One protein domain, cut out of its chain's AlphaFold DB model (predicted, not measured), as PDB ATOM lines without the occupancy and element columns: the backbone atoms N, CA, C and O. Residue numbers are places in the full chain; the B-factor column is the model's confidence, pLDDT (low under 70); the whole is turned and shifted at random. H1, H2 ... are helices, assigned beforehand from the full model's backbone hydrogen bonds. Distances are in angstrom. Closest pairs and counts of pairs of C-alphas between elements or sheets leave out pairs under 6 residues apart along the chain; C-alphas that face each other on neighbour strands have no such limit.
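Overview. This is residues 2 to 45 of the 88 residues of an uncharacterized protein of Pantoea sp (UniProt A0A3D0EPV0). There is little regular structure: the model is mostly a winding loop chain with two short helices, H1 and then H2, in its loops. The stretch after H2 folds back past H1 and then runs away from it to a curled end at residues 41 to 45, which lie at the far end of the longest axis from H1. The printed part has 44 residues, of which 10 are in the two named helices; there is no named strand, and the class is all helix. It is compact, with a radius of gyration of the C-alphas of 10.5 A and spans of 29 by 22 by 17 A.

Arrangement. H1, residues 9 to 14, and H2, residues 25 to 28, only just touch, with 3 pairs of C-alphas within 8 A. Their closest C-alphas, those of Gly 10 and Leu 28, are 5.5 A apart. A short link of 10 residues joins them. In H1 every O i to N i+4 pair is within hydrogen-bond range; H2 is too short for such a pair.

Along the chain. H1 begins at C-alpha 9, (76.275, 4.786, -26.620), and is 8.8 A long. H2 is 5.1 A long and ends at C-alpha 28, (70.467, 0.994, -29.909).

Size, cuts and confidence. The two C-alphas farthest apart, those of Gln 15 and Ala 43, are 30.0 A apart. Residues 29 to 45 hold no named element. The printed part has no cut. Residues 2 to 6 have pLDDT under 70.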
ATOM      1  N   ALA A   2      82.206  14.063 -21.610       53.09
ATOM      2  CA  ALA A   2      83.131  13.053 -22.112       53.09
ATOM      3  C   ALA A   2      82.599  12.536 -23.455       53.09
ATOM      4  O   ALA A   2      81.521  11.952 -23.509       53.09
ATOM      5  N   VAL A   3      83.331  12.786 -24.539       54.25
ATOM      6  CA  VAL A   3      83.133  12.059 -25.795       54.25
ATOM      7  C   VAL A   3      83.854  10.733 -25.608       54.25
ATOM      8  O   VAL A   3      85.073  10.736 -25.467       54.25
ATOM      9  N   ILE A   4      83.120   9.622 -25.530       57.16
ATOM     10  CA  ILE A   4      83.708   8.279 -25.477       57.16
ATOM     11  C   ILE A   4      83.969   7.860 -26.927       57.16
ATOM     12  O   ILE A   4      83.011   7.597 -27.654       57.16
ATOM     13  N   PRO A   5      85.225   7.832 -27.403       59.34
ATOM     14  CA  PRO A   5      85.500   7.439 -28.774       59.34
ATOM     15  C   PRO A   5      85.282   5.927 -28.913       59.34
ATOM     16  O   PRO A   5      85.756   5.154 -28.084       59.34
ATOM     17  N   ALA A   6      84.601   5.516 -29.982       69.12
ATOM     18  CA  ALA A   6      84.455   4.132 -30.453       69.12
ATOM     19  C   ALA A   6      83.557   3.157 -29.657       69.12
ATOM     20  O   ALA A   6      83.331   2.053 -30.145       69.12
ATOM     21  N   THR A   7      82.995   3.521 -28.499       76.06
ATOM     22  CA  THR A   7      82.001   2.670 -27.812       76.06
ATOM     23  C   THR A   7      80.580   3.076 -28.217       76.06
ATOM     24  O   THR A   7      80.247   4.254 -28.066       76.06
ATOM     25  N   PRO A   8      79.725   2.152 -28.700       88.94
ATOM     26  CA  PRO A   8      78.305   2.432 -28.894       88.94
ATOM     27  C   PRO A   8      77.687   3.030 -27.625       88.94
ATOM     28  O   PRO A   8      77.911   2.534 -26.521       88.94
ATOM     29  N   VAL A   9      76.886   4.087 -27.761       93.81
ATOM     30  CA  VAL A   9      76.275   4.786 -26.620       93.81
ATOM     31  C   VAL A   9      75.447   3.821 -25.769       93.81
ATOM     32  O   VAL A   9      75.527   3.864 -24.542       93.81
ATOM     33  N   GLY A  10      74.716   2.901 -26.406       95.19
ATOM     34  CA  GLY A  10      73.975   1.856 -25.699       95.19
ATOM     35  C   GLY A  10      74.855   0.999 -24.779       95.19
ATOM     36  O   GLY A  10      74.443   0.678 -23.669       95.19
ATOM     37  N   GLU A  11      76.083   0.662 -25.183       95.12
ATOM     38  CA  GLU A  11      76.996  -0.128 -24.344       95.12
ATOM     39  C   GLU A  11      77.493   0.666 -23.135       95.12
ATOM     40  O   GLU A  11      77.604   0.117 -22.039       95.12
ATOM     41  N   ALA A  12      77.765   1.964 -23.306       94.38
ATOM     42  CA  ALA A  12      78.137   2.828 -22.192       94.38
ATOM     43  C   ALA A  12      77.016   2.899 -21.141       94.38
ATOM     44  O   ALA A  12      77.300   2.858 -19.942       94.38
ATOM     45  N   VAL A  13      75.753   2.936 -21.583       95.88
ATOM     46  CA  VAL A  13      74.585   2.893 -20.692       95.88
ATOM     47  C   VAL A  13      74.446   1.525 -20.019       95.88
ATOM     48  O   VAL A  13      74.343   1.460 -18.797       95.88
ATOM     49  N   ALA A  14      74.530   0.428 -20.776       96.31
ATOM     50  CA  ALA A  14      74.442  -0.932 -20.231       96.31
ATOM     51  C   ALA A  14      75.514  -1.221 -19.161       96.31
ATOM     52  O   ALA A  14      75.277  -1.972 -18.219       96.31
ATOM     53  N   GLN A  15      76.698  -0.615 -19.296       95.44
ATOM     54  CA  GLN A  15      77.815  -0.751 -18.355       95.44
ATOM     55  C   GLN A  15      77.740   0.223 -17.164       95.44
ATOM     56  O   GLN A  15      78.667   0.255 -16.356       95.44
ATOM     57  N   GLY A  16      76.697   1.055 -17.067       94.62
ATOM     58  CA  GLY A  16      76.559   2.065 -16.012       94.62
ATOM     59  C   GLY A  16      77.564   3.219 -16.109       94.62
ATOM     60  O   GLY A  16      77.744   3.961 -15.148       94.62
ATOM     61  N   LYS A  17      78.235   3.390 -17.256       93.94
ATOM     62  CA  LYS A  17      79.169   4.506 -17.505       93.94
ATOM     63  C   LYS A  17      78.440   5.804 -17.864       93.94
ATOM     64  O   LYS A  17      79.038   6.875 -17.794       93.94
ATOM     65  N   ALA A  18      77.176   5.702 -18.270       93.50
ATOM     66  CA  ALA A  18      76.266   6.814 -18.502       93.50
ATOM     67  C   ALA A  18      74.846   6.411 -18.082       93.50
ATOM     68  O   ALA A  18      74.444   5.270 -18.278       93.50
ATOM     69  N   GLU A  19      74.075   7.351 -17.541       94.69
ATOM     70  CA  GLU A  19      72.674   7.107 -17.158       94.69
ATOM     71  C   GLU A  19      71.706   7.248 -18.344       94.69
ATOM     72  O   GLU A  19      70.638   6.642 -18.363       94.69
ATOM     73  N   LEU A  20      72.083   8.048 -19.348       95.38
ATOM     74  CA  LEU A  20      71.273   8.365 -20.522       95.38
ATOM     75  C   LEU A  20      72.161   8.481 -21.763       95.38
ATOM     76  O   LEU A  20      73.303   8.936 -21.684       95.38
ATOM     77  N   GLY A  21      71.607   8.113 -22.917       94.00
ATOM     78  CA  GLY A  21      72.298   8.166 -24.196       94.00
ATOM     79  C   GLY A  21      71.380   8.507 -25.366       94.00
ATOM     80  O   GLY A  21      70.196   8.186 -25.349       94.00
ATOM     81  N   PHE A  22      71.957   9.130 -26.396       94.31
ATOM     82  CA  PHE A  22      71.299   9.447 -27.663       94.31
ATOM     83  C   PHE A  22      72.123   8.858 -28.809       94.31
ATOM     84  O   PHE A  22      73.312   9.149 -28.922       94.31
ATOM     85  N   GLN A  23      71.502   8.021 -29.637       93.56
ATOM     86  CA  GLN A  23      72.127   7.371 -30.793       93.56
ATOM     87  C   GLN A  23      71.032   6.926 -31.770       93.56
ATOM     88  O   GLN A  23      69.849   6.904 -31.417       93.56
ATOM     89  N   GLN A  24      71.408   6.567 -32.997       94.12
ATOM     90  CA  GLN A  24      70.492   6.018 -33.988       94.12
ATOM     91  C   GLN A  24      69.762   4.791 -33.423       94.12
ATOM     92  O   GLN A  24      70.375   3.875 -32.870       94.12
ATOM     93  N   ASN A  25      68.441   4.747 -33.606       94.56
ATOM     94  CA  ASN A  25      67.585   3.670 -33.100       94.56
ATOM     95  C   ASN A  25      68.042   2.279 -33.576       94.56
ATOM     96  O   ASN A  25      67.984   1.311 -32.820       94.56
ATOM     97  N   SER A  26      68.543   2.181 -34.810       94.00
ATOM     98  CA  SER A  26      69.082   0.937 -35.363       94.00
ATOM     99  C   SER A  26      70.311   0.413 -34.623       94.00
ATOM    100  O   SER A  26      70.502  -0.796 -34.541       94.00
ATOM    101  N   GLU A  27      71.128   1.307 -34.066       93.75
ATOM    102  CA  GLU A  27      72.310   0.940 -33.284       93.75
ATOM    103  C   GLU A  27      71.914   0.562 -31.854       93.75
ATOM    104  O   GLU A  27      72.377  -0.450 -31.331       93.75
ATOM    105  N   LEU A  28      70.974   1.299 -31.250       95.19
ATOM    106  CA  LEU A  28      70.467   0.994 -29.909       95.19
ATOM    107  C   LEU A  28      69.751  -0.360 -29.845       95.19
ATOM    108  O   LEU A  28      69.962  -1.114 -28.900       95.19
ATOM    109  N   LYS A  29      68.953  -0.717 -30.861       94.88
ATOM    110  CA  LYS A  29      68.249  -2.013 -30.917       94.88
ATOM    111  C   LYS A  29      69.177  -3.233 -30.945       94.88
ATOM    112  O   LYS A  29      68.712  -4.343 -30.688       94.88
ATOM    113  N   ALA A  30      70.450  -3.059 -31.296       93.38
ATOM    114  CA  ALA A  30      71.432  -4.140 -31.280       93.38
ATOM    115  C   ALA A  30      72.015  -4.397 -29.878       93.38
ATOM    116  O   ALA A  30      72.602  -5.455 -29.653       93.38
ATOM    117  N   VAL A  31      71.848  -3.458 -28.940       95.06
ATOM    118  CA  VAL A  31      72.427  -3.526 -27.597       95.06
ATOM    119  C   VAL A  31      71.439  -4.147 -26.609       95.06
ATOM    120  O   VAL A  31      70.264  -3.789 -26.557       95.06
ATOM    121  N   GLN A  32      71.930  -5.073 -25.789       94.38
ATOM    122  CA  GLN A  32      71.176  -5.672 -24.688       94.38
ATOM    123  C   GLN A  32      71.438  -4.920 -23.377       94.38
ATOM    124  O   GLN A  32      72.475  -4.282 -23.216       94.38
ATOM    125  N   GLY A  33      70.520  -5.029 -22.416       95.31
ATOM    126  CA  GLY A  33      70.698  -4.427 -21.087       95.31
ATOM    127  C   GLY A  33      70.407  -2.925 -21.019       95.31
ATOM    128  O   GLY A  33      70.744  -2.292 -20.025       95.31
ATOM    129  N   ILE A  34      69.763  -2.362 -22.046       97.44
ATOM    130  CA  ILE A  34      69.244  -0.990 -22.044       97.44
ATOM    131  C   ILE A  34      67.735  -0.971 -22.281       97.44
ATOM    132  O   ILE A  34      67.175  -1.882 -22.895       97.44
ATOM    133  N   THR A  35      67.094   0.116 -21.859       97.44
ATOM    134  CA  THR A  35      65.699   0.421 -22.188       97.44
ATOM    135  C   THR A  35      65.661   1.559 -23.201       97.44
ATOM    136  O   THR A  35      66.134   2.659 -22.919       97.44
ATOM    137  N   ILE A  36      65.078   1.318 -24.378       96.50
ATOM    138  CA  ILE A  36      64.843   2.370 -25.377       96.50
ATOM    139  C   ILE A  36      63.556   3.105 -24.998       96.50
ATOM    140  O   ILE A  36      62.468   2.540 -25.074       96.50
ATOM    141  N   VAL A  37      63.684   4.370 -24.595       96.00
ATOM    142  CA  VAL A  37      62.555   5.190 -24.116       96.00
ATOM    143  C   VAL A  37      61.711   5.804 -25.238       96.00
ATOM    144  O   VAL A  37      60.588   6.234 -24.993       96.00
ATOM    145  N   GLY A  38      62.229   5.838 -26.467       94.19
ATOM    146  CA  GLY A  38      61.553   6.397 -27.636       94.19
ATOM    147  C   GLY A  38      62.456   7.316 -28.454       94.19
ATOM    148  O   GLY A  38      63.650   7.445 -28.183       94.19
ATOM    149  N   LEU A  39      61.875   7.946 -29.475       94.50
ATOM    150  CA  LEU A  39      62.548   8.973 -30.270       94.50
ATOM    151  C   LEU A  39      62.515  10.325 -29.542       94.50
ATOM    152  O   LEU A  39      61.562  10.636 -28.829       94.50
ATOM    153  N   ILE A  40      63.536  11.152 -29.773       94.56
ATOM    154  CA  ILE A  40      63.547  12.559 -29.335       94.56
ATOM    155  C   ILE A  40      62.522  13.390 -30.130       94.56
ATOM    156  O   ILE A  40      62.014  12.908 -31.141       94.56
ATOM    157  N   PRO A  41      62.184  14.630 -29.734       95.62
ATOM    158  CA  PRO A  41      61.227  15.442 -30.485       95.62
ATOM    159  C   PRO A  41      61.639  15.625 -31.951       95.62
ATOM    160  O   PRO A  41      62.795  15.928 -32.233       95.62
ATOM    161  N   GLN A  42      60.689  15.486 -32.882       93.38
ATOM    162  CA  GLN A  42      60.953  15.510 -34.330       93.38
ATOM    163  C   GLN A  42      61.744  16.747 -34.784       93.38
ATOM    164  O   GLN A  42      62.627  16.632 -35.625       93.38
ATOM    165  N   ALA A  43      61.482  17.914 -34.188       96.38
ATOM    166  CA  ALA A  43      62.163  19.169 -34.516       96.38
ATOM    167  C   ALA A  43      63.685  19.149 -34.275       96.38
ATOM    168  O   ALA A  43      64.392  20.007 -34.797       96.38
ATOM    169  N   VAL A  44      64.183  18.202 -33.476       94.56
ATOM    170  CA  VAL A  44      65.609  18.037 -33.157       94.56
ATOM    171  C   VAL A  44      66.134  16.648 -33.523       94.56
ATOM    172  O   VAL A  44      67.262  16.308 -33.170       94.56
ATOM    173  N   GLN A  45      65.338  15.831 -34.222       93.50
ATOM    174  CA  GLN A  45      65.819  14.569 -34.777       93.50
ATOM    175  C   GLN A  45      66.780  14.840 -35.937       93.50
ATOM    176  O   GLN A  45      66.578  15.751 -36.740       93.50
TER     177      GLN A  45